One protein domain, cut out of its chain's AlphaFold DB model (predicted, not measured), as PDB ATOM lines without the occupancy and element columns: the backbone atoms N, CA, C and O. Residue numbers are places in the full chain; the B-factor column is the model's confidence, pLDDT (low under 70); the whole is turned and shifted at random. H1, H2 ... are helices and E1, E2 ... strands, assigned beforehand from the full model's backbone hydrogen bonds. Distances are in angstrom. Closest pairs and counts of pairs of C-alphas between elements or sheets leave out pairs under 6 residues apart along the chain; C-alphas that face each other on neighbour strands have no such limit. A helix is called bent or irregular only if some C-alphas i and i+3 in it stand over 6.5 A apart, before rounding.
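Overview. This is residues 60 to 161 of the 165 residues of an uncharacterized protein of Nocardioides sp (UniProt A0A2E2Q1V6). A strongly twisted sheet of five strands has the long helix H3 over one face, while H1 packs beside edge strand E1 and meets the last turns of H3. The two layers are helices H1 and H3 on one face of the sheet; little H2 only grazes it. The 102 printed residues run H1 E1 E2 E3 H2 E4 E5 H3, with the antiparallel sheet ordered E1 E5 E4 E3 E2. The class is mixed, and the whole is compact and rounded, with a radius of gyration of the C-alphas of 12.8 A and spans of 36 by 32 by 21 A.

Arrangement. H1, residues 60 to 70, touches H3, residues 141 to 157, through 153 to 157 of H3 alone, C-alphas 68 and 157 being closest at 5.6 A; they run opposite ways at a steep tilt of 48 degrees. E1, residues 80 to 83, pairs with E5, residues 130 to 134: N 82 and O 131 are 2.8 A apart. E2, residues 98 to 100, and E3, residues 103 to 106, form a hairpin, with N 98 and O 105 at 2.9 A. H2, residues 109 to 113, is apart from H1 and H3. E4, residues 119 to 124, pairs with E3, N 122 to O 106 at 2.8 A, and forms a hairpin with E5, N 121 to O 132 at 2.8 A. H3 is on the sheet; its closest C-alpha to E2 is Ser 148, 6.0 A from Val 100. Every O i to N i+4 pair is within hydrogen-bond range in H1 and H2, and 11 of 13 are in H3.

Along the chain. H1 begins at C-alpha 60 (114.008, 48.701, 79.429) and is 15.3 A long. E4 is 15.1 A and E5 13.4 A. H3, 25.0 A, ends at C-alpha 157 (106.530, 53.603, 85.737); it has a kink of 30 degrees near residue 150 and is only just irregular, C-alphas 149 and 152 being 6.7 A apart.

Size, cuts and confidence. The two C-alphas farthest apart, Ala 60 and Ala 115, are 37.6 A apart. The printed part has no cut. The link E1 to E2, residues 84 to 97, is long. No printed residue is under 70 in pLDDT.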
ATOM      1  N   ALA A  60     114.422  47.808  78.351       93.25
ATOM      2  CA  ALA A  60     114.008  48.701  79.429       93.25
ATOM      3  C   ALA A  60     112.570  49.191  79.216       93.25
ATOM      4  O   ALA A  60     111.750  49.096  80.126       93.25
ATOM      5  N   GLY A  61     112.235  49.616  77.998       94.50
ATOM      6  CA  GLY A  61     110.886  50.014  77.625       94.50
ATOM      7  C   GLY A  61     109.886  48.869  77.761       94.50
ATOM      8  O   GLY A  61     108.791  49.069  78.276       94.50
ATOM      9  N   ARG A  62     110.267  47.640  77.387       95.62
ATOM     10  CA  ARG A  62     109.408  46.469  77.619       95.62
ATOM     11  C   ARG A  62     109.143  46.241  79.107       95.62
ATOM     12  O   ARG A  62     107.988  46.081  79.482       95.62
ATOM     13  N   ALA A  63     110.181  46.276  79.942       96.50
ATOM     14  CA  ALA A  63     110.033  46.101  81.385       96.50
ATOM     15  C   ALA A  63     109.170  47.208  82.020       96.50
ATOM     16  O   ALA A  63     108.319  46.912  82.855       96.50
ATOM     17  N   ALA A  64     109.337  48.462  81.588       97.12
ATOM     18  CA  ALA A  64     108.503  49.580  82.029       97.12
ATOM     19  C   ALA A  64     107.030  49.384  81.631       97.12
ATOM     20  O   ALA A  64     106.139  49.584  82.451       97.12
ATOM     21  N   CYS A  65     106.765  48.924  80.403       97.88
ATOM     22  CA  CYS A  65     105.408  48.595  79.972       97.88
ATOM     23  C   CYS A  65     104.795  47.436  80.761       97.88
ATOM     24  O   CYS A  65     103.620  47.501  81.107       97.88
ATOM     25  N   GLU A  66     105.561  46.383  81.050       97.94
ATOM     26  CA  GLU A  66     105.088  45.262  81.868       97.94
ATOM     27  C   GLU A  66     104.728  45.720  83.287       97.94
ATOM     28  O   GLU A  66     103.668  45.349  83.788       97.94
ATOM     29  N   ALA A  67     105.558  46.566  83.906       98.25
ATOM     30  CA  ALA A  67     105.284  47.146  85.219       98.25
ATOM     31  C   ALA A  67     104.040  48.052  85.204       98.25
ATOM     32  O   ALA A  67     103.142  47.865  86.019       98.25
ATOM     33  N   PHE A  68     103.945  48.959  84.227       98.31
ATOM     34  CA  PHE A  68     102.793  49.842  84.043       98.31
ATOM     35  C   PHE A  68     101.484  49.064  83.847       98.31
ATOM     36  O   PHE A  68     100.481  49.361  84.488       98.31
ATOM     37  N   LEU A  69     101.484  48.048  82.974       97.75
ATOM     38  CA  LEU A  69     100.290  47.248  82.698       97.75
ATOM     39  C   LEU A  69      99.882  46.373  83.893       97.75
ATOM     40  O   LEU A  69      98.698  46.085  84.064       97.75
ATOM     41  N   ALA A  70     100.843  45.950  84.718       97.75
ATOM     42  CA  ALA A  70     100.571  45.212  85.948       97.75
ATOM     43  C   ALA A  70      99.953  46.088  87.055       97.75
ATOM     44  O   ALA A  70      99.323  45.546  87.962       97.75
ATOM     45  N   ASP A  71     100.111  47.411  86.965       98.00
ATOM     46  CA  ASP A  71      99.642  48.403  87.939       98.00
ATOM     47  C   ASP A  71      98.473  49.255  87.402       98.00
ATOM     48  O   ASP A  71      98.261  50.400  87.804       98.00
ATOM     49  N   LEU A  72      97.697  48.717  86.453       98.06
ATOM     50  CA  LEU A  72      96.536  49.434  85.932       98.06
ATOM     51  C   LEU A  72      95.451  49.596  87.010       98.06
ATOM     52  O   LEU A  72      95.081  48.626  87.681       98.06
ATOM     53  N   PRO A  73      94.879  50.803  87.154       97.50
ATOM     54  CA  PRO A  73      93.794  51.043  88.089       97.50
ATOM     55  C   PRO A  73      92.513  50.380  87.581       97.50
ATOM     56  O   PRO A  73      92.252  50.377  86.379       97.50
ATOM     57  N   SER A  74      91.638  49.940  88.490       97.00
ATOM     58  CA  SER A  74      90.327  49.371  88.120       97.00
ATOM     59  C   SER A  74      89.439  50.349  87.345       97.00
ATOM     60  O   SER A  74      88.557  49.955  86.588       97.00
ATOM     61  N   ALA A  75      89.686  51.656  87.472       96.38
ATOM     62  CA  ALA A  75      89.033  52.649  86.633       96.38
ATOM     63  C   ALA A  75      89.325  52.430  85.139       96.38
ATOM     64  O   ALA A  75      88.481  52.795  84.337       96.38
ATOM     65  N   ALA A  76      90.449  51.822  84.750       95.62
ATOM     66  CA  ALA A  76      90.773  51.476  83.365       95.62
ATOM     67  C   ALA A  76      90.216  50.106  82.924       95.62
ATOM     68  O   ALA A  76      90.464  49.688  81.794       95.62
ATOM     69  N   ASP A  77      89.449  49.410  83.771       95.00
ATOM     70  CA  ASP A  77      88.852  48.123  83.412       95.00
ATOM     71  C   ASP A  77      87.969  48.260  82.161       95.00
ATOM     72  O   ASP A  77      87.112  49.144  82.063       95.00
ATOM     73  N   GLY A  78      88.203  47.376  81.188       92.56
ATOM     74  CA  GLY A  78      87.514  47.375  79.895       92.56
ATOM     75  C   GLY A  78      88.049  48.384  78.872       92.56
ATOM     76  O   GLY A  78      87.725  48.247  77.695       92.56
ATOM     77  N   ALA A  79      88.900  49.337  79.270       95.06
ATOM     78  CA  ALA A  79      89.527  50.267  78.337       95.06
ATOM     79  C   ALA A  79      90.638  49.575  77.532       95.06
ATOM     80  O   ALA A  79      91.425  48.784  78.059       95.06
ATOM     81  N   LEU A  80      90.747  49.910  76.244       96.94
ATOM     82  CA  LEU A  80      91.846  49.436  75.408       96.94
ATOM     83  C   LEU A  80      93.081  50.311  75.643       96.94
ATOM     84  O   LEU A  80      93.246  51.349  75.003       96.94
ATOM     85  N   VAL A  81      93.942  49.880  76.565       97.62
ATOM     86  CA  VAL A  81      95.216  50.537  76.892       97.62
ATOM     87  C   VAL A  81      96.367  49.834  76.173       97.62
ATOM     88  O   VAL A  81      96.552  48.626  76.296       97.62
ATOM     89  N   THR A  82      97.174  50.598  75.441       97.12
ATOM     90  CA  THR A  82      98.375  50.120  74.745       97.12
ATOM     91  C   THR A  82      99.603  50.850  75.273       97.12
ATOM     92  O   THR A  82      99.682  52.072  75.167       97.12
ATOM     93  N   CYS A  83     100.583  50.116  75.805       97.06
ATOM     94  CA  CYS A  83     101.903  50.661  76.136       97.06
ATOM     95  C   CYS A  83     102.898  50.412  74.995       97.06
ATOM     96  O   CYS A  83     102.883  49.355  74.367       97.06
ATOM     97  N   GLY A  84     103.758  51.393  74.726       94.81
ATOM     98  CA  GLY A  84     104.638  51.406  73.560       94.81
ATOM     99  C   GLY A  84     103.931  51.755  72.256       94.81
ATOM    100  O   GLY A  84     104.347  51.291  71.197       94.81
ATOM    101  N   ALA A  85     102.855  52.539  72.332       94.12
ATOM    102  CA  ALA A  85     102.138  53.000  71.154       94.12
ATOM    103  C   ALA A  85     103.059  53.831  70.232       94.12
ATOM    104  O   ALA A  85     103.947  54.539  70.729       94.12
ATOM    105  N   PRO A  86     102.867  53.766  68.901       90.69
ATOM    106  CA  PRO A  86     103.592  54.628  67.979       90.69
ATOM    107  C   PRO A  86     103.241  56.101  68.219       90.69
ATOM    108  O   PRO A  86     102.279  56.444  68.909       90.69
ATOM    109  N   GLU A  87     104.043  56.992  67.645       89.19
ATOM    110  CA  GLU A  87     103.678  58.403  67.603       89.19
ATOM    111  C   GLU A  87     102.444  58.607  66.701       89.19
ATOM    112  O   GLU A  87     102.414  58.044  65.603       89.19
ATOM    113  N   PRO A  88     101.425  59.372  67.142       90.38
ATOM    114  CA  PRO A  88     100.274  59.698  66.305       90.38
ATOM    115  C   PRO A  88     100.712  60.437  65.038       90.38
ATOM    116  O   PRO A  88     101.528  61.351  65.108       90.38
ATOM    117  N   ALA A  89     100.158  60.060  63.884       87.75
ATOM    118  CA  ALA A  89     100.601  60.575  62.583       87.75
ATOM    119  C   ALA A  89     100.399  62.093  62.413       87.75
ATOM    120  O   ALA A  89     101.127  62.728  61.655       87.75
ATOM    121  N   THR A  90      99.418  62.656  63.115       90.00
ATOM    122  CA  THR A  90      99.042  64.077  63.098       90.00
ATOM    123  C   THR A  90      99.680  64.877  64.235       90.00
ATOM    124  O   THR A  90      99.390  66.063  64.389       90.00
ATOM    125  N   LEU A  91     100.544  64.254  65.047       89.00
ATOM    126  CA  LEU A  91     101.256  64.958  66.104       89.00
ATOM    127  C   LEU A  91     102.345  65.853  65.497       89.00
ATOM    128  O   LEU A  91     103.307  65.381  64.896       89.00
ATOM    129  N   GLU A  92     102.228  67.153  65.734       88.69
ATOM    130  CA  GLU A  92     103.198  68.171  65.353       88.69
ATOM    131  C   GLU A  92     103.823  68.820  66.596       88.69
ATOM    132  O   GLU A  92     103.307  68.743  67.711       88.69
ATOM    133  N   ALA A  93     104.939  69.529  66.414       84.56
ATOM    134  CA  ALA A  93     105.614  70.231  67.510       84.56
ATOM    135  C   ALA A  93     104.759  71.344  68.154       84.56
ATOM    136  O   ALA A  93     105.058  71.781  69.264       84.56
ATOM    137  N   THR A  94     103.735  71.817  67.439       83.81
ATOM    138  CA  THR A  94     102.777  72.840  67.878       83.81
ATOM    139  C   THR A  94     101.415  72.262  68.249       83.81
ATOM    140  O   THR A  94     100.497  73.035  68.507       83.81
ATOM    141  N   SER A  95     101.255  70.936  68.238       88.38
ATOM    142  CA  SER A  95     100.002  70.306  68.640       88.38
ATOM    143  C   SER A  95      99.701  70.601  70.102       88.38
ATOM    144  O   SER A  95     100.551  70.416  70.974       88.38
ATOM    145  N   GLU A  96      98.468  71.022  70.354       87.25
ATOM    146  CA  GLU A  96      97.950  71.169  71.707       87.25
ATOM    147  C   GLU A  96      97.703  69.792  72.325       87.25
ATOM    148  O   GLU A  96      97.509  68.788  71.632       87.25
ATOM    149  N   CYS A  97      97.719  69.741  73.651       91.38
ATOM    150  CA  CYS A  97      97.346  68.542  74.373       91.38
ATOM    151  C   CYS A  97      96.550  68.890  75.629       91.38
ATOM    152  O   CYS A  97      96.733  69.951  76.232       91.38
ATOM    153  N   ASP A  98      95.711  67.953  76.051       92.38
ATOM    154  CA  ASP A  98      94.927  68.073  77.268       92.38
ATOM    155  C   ASP A  98      95.753  67.581  78.458       92.38
ATOM    156  O   ASP A  98      96.086  66.397  78.570       92.38
ATOM    157  N   GLU A  99      96.103  68.483  79.378       94.00
ATOM    158  CA  GLU A  99      96.783  68.092  80.612       94.00
ATOM    159  C   GLU A  99      95.778  67.553  81.638       94.00
ATOM    160  O   GLU A  99      94.919  68.274  82.149       94.00
ATOM    161  N   VAL A 100      95.935  66.281  82.008       95.62
ATOM    162  CA  VAL A 100      95.153  65.626  83.059       95.62
ATOM    163  C   VAL A 100      96.108  65.141  84.139       95.62
ATOM    164  O   VAL A 100      96.928  64.253  83.915       95.62
ATOM    165  N   ARG A 101      96.017  65.753  85.328       93.94
ATOM    166  CA  ARG A 101      96.861  65.434  86.498       93.94
ATOM    167  C   ARG A 101      98.369  65.384  86.171       93.94
ATOM    168  O   ARG A 101      99.099  64.553  86.700       93.94
ATOM    169  N   GLY A 102      98.846  66.300  85.324       91.19
ATOM    170  CA  GLY A 102     100.264  66.428  84.967       91.19
ATOM    171  C   GLY A 102     100.754  65.490  83.858       91.19
ATOM    172  O   GLY A 102     101.947  65.519  83.536       91.19
ATOM    173  N   VAL A 103      99.857  64.692  83.268       95.69
ATOM    174  CA  VAL A 103     100.101  63.918  82.044       95.69
ATOM    175  C   VAL A 103      99.436  64.637  80.878       95.69
ATOM    176  O   VAL A 103      98.249  64.950  80.939       95.69
ATOM    177  N   GLY A 104     100.209  64.922  79.830       95.25
ATOM    178  CA  GLY A 104      99.692  65.535  78.612       95.25
ATOM    179  C   GLY A 104      99.135  64.484  77.662       95.25
ATOM    180  O   GLY A 104      99.857  63.557  77.303       95.25
ATOM    181  N   TRP A 105      97.884  64.634  77.241       95.94
ATOM    182  CA  TRP A 105      97.202  63.710  76.340       95.94
ATOM    183  C   TRP A 105      96.926  64.384  75.002       95.94
ATOM    184  O   TRP A 105      96.216  65.380  74.930       95.94
ATOM    185  N   PHE A 106      97.491  63.839  73.932       95.69
ATOM    186  CA  PHE A 106      97.149  64.226  72.569       95.69
ATOM    187  C   PHE A 106      95.991  63.366  72.071       95.69
ATOM    188  O   PHE A 106      96.051  62.138  72.170       95.69
ATOM    189  N   ILE A 107      94.968  64.006  71.517       94.69
ATOM    190  CA  ILE A 107      93.864  63.362  70.806       94.69
ATOM    191  C   ILE A 107      93.827  63.982  69.414       94.69
ATOM    192  O   ILE A 107      93.921  65.203  69.291       94.69
ATOM    193  N   ASP A 108      93.695  63.153  68.381       93.19
ATOM    194  CA  ASP A 108      93.641  63.645  67.008       93.19
ATOM    195  C   ASP A 108      92.433  64.595  66.825       93.19
ATOM    196  O   ASP A 108      91.294  64.204  67.119       93.19
ATOM    197  N   PRO A 109      92.642  65.842  66.356       91.31
ATOM    198  CA  PRO A 109      91.556  66.792  66.138       91.31
ATOM    199  C   PRO A 109      90.487  66.292  65.156       91.31
ATOM    200  O   PRO A 109      89.315  66.641  65.309       91.31
ATOM    201  N   GLU A 110      90.858  65.474  64.168       90.94
ATOM    202  CA  GLU A 110      89.924  64.890  63.206       90.94
ATOM    203  C   GLU A 110      89.006  63.869  63.894       90.94
ATOM    204  O   GLU A 110      87.781  63.985  63.787       90.94
ATOM    205  N   GLU A 111      89.569  62.949  64.689       92.62
ATOM    206  CA  GLU A 111      88.800  61.989  65.504       92.62
ATOM    207  C   GLU A 111      87.896  62.715  66.514       92.62
ATOM    208  O   GLU A 111      86.737  62.343  66.731       92.62
ATOM    209  N   LEU A 112      88.409  63.787  67.126       90.44
ATOM    210  CA  LEU A 112      87.661  64.575  68.095       90.44
ATOM    211  C   LEU A 112      86.483  65.311  67.438       90.44
ATOM    212  O   LEU A 112      85.409  65.395  68.040       90.44
ATOM    213  N   SER A 113      86.653  65.803  66.207       92.06
ATOM    214  CA  SER A 113      85.614  66.529  65.468       92.06
ATOM    215  C   SER A 113      84.430  65.649  65.044       92.06
ATOM    216  O   SER A 113      83.295  66.131  64.983       92.06
ATOM    217  N   ASP A 114      84.654  64.351  64.821       93.75
ATOM    218  CA  ASP A 114      83.593  63.393  64.524       93.75
ATOM    219  C   ASP A 114      83.062  62.738  65.804       93.75
ATOM    220  O   ASP A 114      83.637  61.794  66.339       93.75
ATOM    221  N   ALA A 115      81.895  63.185  66.269       90.31
ATOM    222  CA  ALA A 115      81.241  62.664  67.471       90.31
ATOM    223  C   ALA A 115      80.843  61.173  67.402       90.31
ATOM    224  O   ALA A 115      80.428  60.611  68.418       90.31
ATOM    225  N   LYS A 116      80.880  60.536  66.225       92.88
ATOM    226  CA  LYS A 116      80.563  59.108  66.051       92.88
ATOM    227  C   LYS A 116      81.797  58.222  66.003       92.88
ATOM    228  O   LYS A 116      81.652  57.007  66.129       92.88
ATOM    229  N   SER A 117      82.975  58.813  65.865       93.81
ATOM    230  CA  SER A 117      84.232  58.085  65.851       93.81
ATOM    231  C   SER A 117      84.758  57.848  67.266       93.81
ATOM    232  O   SER A 117      84.519  58.628  68.198       93.81
ATOM    233  N   GLN A 118      85.468  56.728  67.421       95.44
ATOM    234  CA  GLN A 118      86.333  56.513  68.576       95.44
ATOM    235  C   GLN A 118      87.470  57.537  68.561       95.44
ATOM    236  O   GLN A 118      87.838  58.033  67.498       95.44
ATOM    237  N   VAL A 119      88.033  57.821  69.729       96.12
ATOM    238  CA  VAL A 119      89.207  58.689  69.865       96.12
ATOM    239  C   VAL A 119      90.343  57.934  70.533       96.12
ATOM    240  O   VAL A 119      90.106  57.122  71.431       96.12
ATOM    241  N   THR A 120      91.573  58.223  70.131       97.31
ATOM    242  CA  THR A 120      92.776  57.673  70.756       97.31
ATOM    243  C   THR A 120      93.493  58.762  71.548       97.31
ATOM    244  O   THR A 120      94.150  59.631  70.982       97.31
ATOM    245  N   ALA A 121      93.407  58.701  72.877       97.12
ATOM    246  CA  ALA A 121      94.176  59.576  73.755       97.12
ATOM    247  C   ALA A 121      95.582  59.007  73.953       97.12
ATOM    248  O   ALA A 121      95.757  57.935  74.531       97.12
ATOM    249  N   THR A 122      96.592  59.736  73.495       97.19
ATOM    250  CA  THR A 122      97.996  59.328  73.561       97.19
ATOM    251  C   THR A 122      98.756  60.199  74.549       97.19
ATOM    252  O   THR A 122      98.854  61.409  74.363       97.19
ATOM    253  N   ALA A 123      99.340  59.596  75.584       96.44
ATOM    254  CA  ALA A 123     100.189  60.295  76.536       96.44
ATOM    255  C   ALA A 123     101.455  60.792  75.822       96.44
ATOM    256  O   ALA A 123     102.310  60.004  75.410       96.44
ATOM    257  N   ILE A 124     101.582  62.103  75.651       91.94
ATOM    258  CA  ILE A 124     102.757  62.741  75.066       91.94
ATOM    259  C   ILE A 124     103.716  63.207  76.164       91.94
ATOM    260  O   ILE A 124     103.319  63.568  77.270       91.94
ATOM    261  N   GLY A 125     105.013  63.172  75.863       90.19
ATOM    262  CA  GLY A 125     106.057  63.557  76.815       90.19
ATOM    263  C   GLY A 125     106.479  62.467  77.798       90.19
ATOM    264  O   GLY A 125     107.304  62.741  78.666       90.19
ATOM    265  N   VAL A 126     106.008  61.228  77.626       94.38
ATOM    266  CA  VAL A 126     106.504  60.043  78.346       94.38
ATOM    267  C   VAL A 126     107.032  58.972  77.390       94.38
ATOM    268  O   VAL A 126     106.633  58.910  76.223       94.38
ATOM    269  N   ARG A 127     107.958  58.139  77.873       94.12
ATOM    270  CA  ARG A 127     108.494  56.971  77.170       94.12
ATOM    271  C   ARG A 127     108.553  55.763  78.120       94.12
ATOM    272  O   ARG A 127     109.050  55.909  79.232       94.12
ATOM    273  N   PRO A 128     108.123  54.564  77.685       95.06
ATOM    274  CA  PRO A 128     107.339  54.274  76.478       95.06
ATOM    275  C   PRO A 128     106.006  55.034  76.411       95.06
ATOM    276  O   PRO A 128     105.466  55.449  77.430       95.06
ATOM    277  N   ARG A 129     105.485  55.247  75.198       94.62
ATOM    278  CA  ARG A 129     104.249  56.012  74.984       94.62
ATOM    279  C   ARG A 129     103.022  55.160  75.292       94.62
ATOM    280  O   ARG A 129     102.995  53.992  74.916       94.62
ATOM    281  N   VAL A 130     102.003  55.730  75.926       97.19
ATOM    282  CA  VAL A 130     100.746  55.027  76.226       97.19
ATOM    283  C   VAL A 130      99.618  55.616  75.393       97.19
ATOM    284  O   VAL A 130      99.495  56.833  75.316       97.19
ATOM    285  N   ALA A 131      98.797  54.763  74.789       97.44
ATOM    286  CA  ALA A 131      97.580  55.148  74.087       97.44
ATOM    287  C   ALA A 131      96.366  54.448  74.702       97.44
ATOM    288  O   ALA A 131      96.446  53.277  75.075       97.44
ATOM    289  N   VAL A 132      95.248  55.161  74.794       98.06
ATOM    290  CA  VAL A 132      93.966  54.643  75.278       98.06
ATOM    291  C   VAL A 132      92.892  54.965  74.254       98.06
ATOM    292  O   VAL A 132      92.755  56.119  73.848       98.06
ATOM    293  N   VAL A 133      92.136  53.956  73.831       97.69
ATOM    294  CA  VAL A 133      91.030  54.138  72.883       97.69
ATOM    295  C   VAL A 133      89.719  54.292  73.645       97.69
ATOM    296  O   VAL A 133      89.397  53.456  74.489       97.69
ATOM    297  N   PHE A 134      88.948  55.323  73.302       97.25
ATOM    298  CA  PHE A 134      87.606  55.557  73.826       97.25
ATOM    299  C   PHE A 134      86.571  55.465  72.699       97.25
ATOM    300  O   PHE A 134      86.608  56.290  71.777       97.25
ATOM    301  N   PRO A 135      85.638  54.497  72.744       96.56
ATOM    302  CA  PRO A 135      84.512  54.454  71.820       96.56
ATOM    303  C   PRO A 135      83.588  55.670  72.028       96.56
ATOM    304  O   PRO A 135      83.632  56.319  73.077       96.56
ATOM    305  N   PRO A 136      82.749  56.016  71.034       95.25
ATOM    306  CA  PRO A 136      81.974  57.257  71.044       95.25
ATOM    307  C   PRO A 136      81.057  57.427  72.265       95.25
ATOM    308  O   PRO A 136      80.830  58.553  72.701       95.25
ATOM    309  N   ASP A 137      80.547  56.335  72.832       94.25
ATOM    310  CA  ASP A 137      79.690  56.309  74.020       94.25
ATOM    311  C   ASP A 137      80.446  56.474  75.351       94.25
ATOM    312  O   ASP A 137      79.835  56.827  76.360       94.25
ATOM    313  N   GLU A 138      81.770  56.304  75.351       94.75
ATOM    314  CA  GLU A 138      82.638  56.497  76.523       94.75
ATOM    315  C   GLU A 138      83.382  57.844  76.508       94.75
ATOM    316  O   GLU A 138      84.064  58.210  77.473       94.75
ATOM    317  N   ARG A 139      83.237  58.628  75.435       91.25
ATOM    318  CA  ARG A 139      83.800  59.979  75.345       91.25
ATOM    319  C   ARG A 139      83.149  60.894  76.390       91.25
ATOM    320  O   ARG A 139      81.928  60.990  76.479       91.25
ATOM    321  N   GLY A 140      83.963  61.602  77.173       91.38
ATOM    322  CA  GLY A 140      83.512  62.581  78.165       91.38
ATOM    323  C   GLY A 140      83.903  62.202  79.591       91.38
ATOM    324  O   GLY A 140      85.084  62.153  79.929       91.38
ATOM    325  N   GLN A 141      82.917  61.967  80.461       93.75
ATOM    326  CA  GLN A 141      83.192  61.721  81.883       93.75
ATOM    327  C   GLN A 141      84.015  60.446  82.096       93.75
ATOM    328  O   GLN A 141      84.931  60.438  82.918       93.75
ATOM    329  N   ARG A 142      83.706  59.386  81.339       95.44
ATOM    330  CA  ARG A 142      84.411  58.106  81.435       95.44
ATOM    331  C   ARG A 142      85.857  58.235  80.960       95.44
ATOM    332  O   ARG A 142      86.755  57.789  81.669       95.44
ATOM    333  N   SER A 143      86.102  58.921  79.841       95.50
ATOM    334  CA  SER A 143      87.472  59.201  79.402       95.50
ATOM    335  C   SER A 143      88.256  60.007  80.442       95.50
ATOM    336  O   SER A 143      89.367  59.623  80.788       95.50
ATOM    337  N   LEU A 144      87.675  61.058  81.032       95.81
ATOM    338  CA  LEU A 144      88.366  61.840  82.066       95.81
ATOM    339  C   LEU A 144      88.694  61.011  83.318       95.81
ATOM    340  O   LEU A 144      89.774  61.170  83.888       95.81
ATOM    341  N   GLU A 145      87.786  60.132  83.746       97.50
ATOM    342  CA  GLU A 145      87.997  59.218  84.873       97.50
ATOM    343  C   GLU A 145      89.190  58.288  84.619       97.50
ATOM    344  O   GLU A 145      90.106  58.224  85.442       97.50
ATOM    345  N   VAL A 146      89.209  57.621  83.460       98.19
ATOM    346  CA  VAL A 146      90.291  56.709  83.063       98.19
ATOM    347  C   VAL A 146      91.620  57.459  82.983       98.19
ATOM    348  O   VAL A 146      92.587  57.056  83.623       98.19
ATOM    349  N   LEU A 147      91.671  58.587  82.265       97.75
ATOM    350  CA  LEU A 147      92.900  59.373  82.106       97.75
ATOM    351  C   LEU A 147      93.417  59.926  83.445       97.75
ATOM    352  O   LEU A 147      94.622  59.949  83.683       97.75
ATOM    353  N   SER A 148      92.516  60.317  84.350       97.88
ATOM    354  CA  SER A 148      92.882  60.769  85.698       97.88
ATOM    355  C   SER A 148      93.433  59.641  86.566       97.88
ATOM    356  O   SER A 148      94.339  59.879  87.365       97.88
ATOM    357  N   ALA A 149      92.881  58.434  86.448       97.88
ATOM    358  CA  ALA A 149      93.359  57.271  87.184       97.88
ATOM    359  C   ALA A 149      94.716  56.782  86.658       97.88
ATOM    360  O   ALA A 149      95.551  56.343  87.442       97.88
ATOM    361  N   LEU A 150      94.959  56.911  85.350       98.06
ATOM    362  CA  LEU A 150      96.228  56.540  84.722       98.06
ATOM    363  C   LEU A 150      97.384  57.496  85.045       98.06
ATOM    364  O   LEU A 150      98.534  57.138  84.810       98.06
ATOM    365  N   ALA A 151      97.120  58.687  85.585       96.94
ATOM    366  CA  ALA A 151      98.168  59.669  85.855       96.94
ATOM    367  C   ALA A 151      99.253  59.147  86.813       96.94
ATOM    368  O   ALA A 151     100.445  59.300  86.542       96.94
ATOM    369  N   ASP A 152      98.845  58.495  87.901       96.56
ATOM    370  CA  ASP A 152      99.771  57.955  88.899       96.56
ATOM    371  C   ASP A 152     100.662  56.840  88.295       96.56
ATOM    372  O   ASP A 152     101.878  57.043  88.247       96.56
ATOM    373  N   PRO A 153     100.135  55.755  87.686       97.69
ATOM    374  CA  PRO A 153     100.982  54.716  87.090       97.69
ATOM    375  C   PRO A 153     101.808  55.212  85.892       97.69
ATOM    376  O   PRO A 153     102.936  54.761  85.695       97.69
ATOM    377  N   VAL A 154     101.312  56.173  85.099       97.00
ATOM    378  CA  VAL A 154     102.119  56.802  84.036       97.00
ATOM    379  C   VAL A 154     103.337  57.512  84.626       97.00
ATOM    380  O   VAL A 154     104.434  57.395  84.089       97.00
ATOM    381  N   THR A 155     103.162  58.260  85.715       94.75
ATOM    382  CA  THR A 155     104.260  59.031  86.321       94.75
ATOM    383  C   THR A 155     105.208  58.188  87.173       94.75
ATOM    384  O   THR A 155     106.361  58.585  87.339       94.75
ATOM    385  N   GLU A 156     104.753  57.044  87.686       96.81
ATOM    386  CA  GLU A 156     105.568  56.116  88.475       96.81
ATOM    387  C   GLU A 156     106.436  55.203  87.601       96.81
ATOM    388  O   GLU A 156     107.619  55.016  87.891       96.81
ATOM    389  N   HIS A 157     105.874  54.663  86.514       97.69
ATOM    390  CA  HIS A 157     106.530  53.603  85.737       97.69
ATOM    391  C   HIS A 157     107.207  54.090  84.455       97.69
ATOM    392  O   HIS A 157     108.067  53.387  83.922       97.69
ATOM    393  N   LEU A 158     106.833  55.264  83.933       96.62
ATOM    394  CA  LEU A 158     107.299  55.744  82.629       96.62
ATOM    395  C   LEU A 158     108.228  56.952  82.766       96.62
ATOM    396  O   LEU A 158     108.040  57.842  83.596       96.62
ATOM    397  N   GLU A 159     109.238  57.010  81.902       94.00
ATOM    398  CA  GLU A 159     110.189  58.114  81.888       94.00
ATOM    399  C   GLU A 159     109.543  59.357  81.276       94.00
ATOM    400  O   GLU A 159     109.063  59.332  80.142       94.00
ATOM    401  N   ARG A 160     109.584  60.485  81.990       92.19
ATOM    402  CA  ARG A 160     109.126  61.762  81.443       92.19
ATOM    403  C   ARG A 160     110.225  62.447  80.634       92.19
ATOM    404  O   ARG A 160     111.198  62.940  81.197       92.19
ATOM    405  N   VAL A 161     110.009  62.561  79.326       90.94
ATOM    406  CA  VAL A 161     110.931  63.195  78.369       90.94
ATOM    407  C   VAL A 161     110.595  64.658  78.086       90.94
ATOM    408  O   VAL A 161     111.480  65.456  77.785       90.94
TER     409      VAL A 161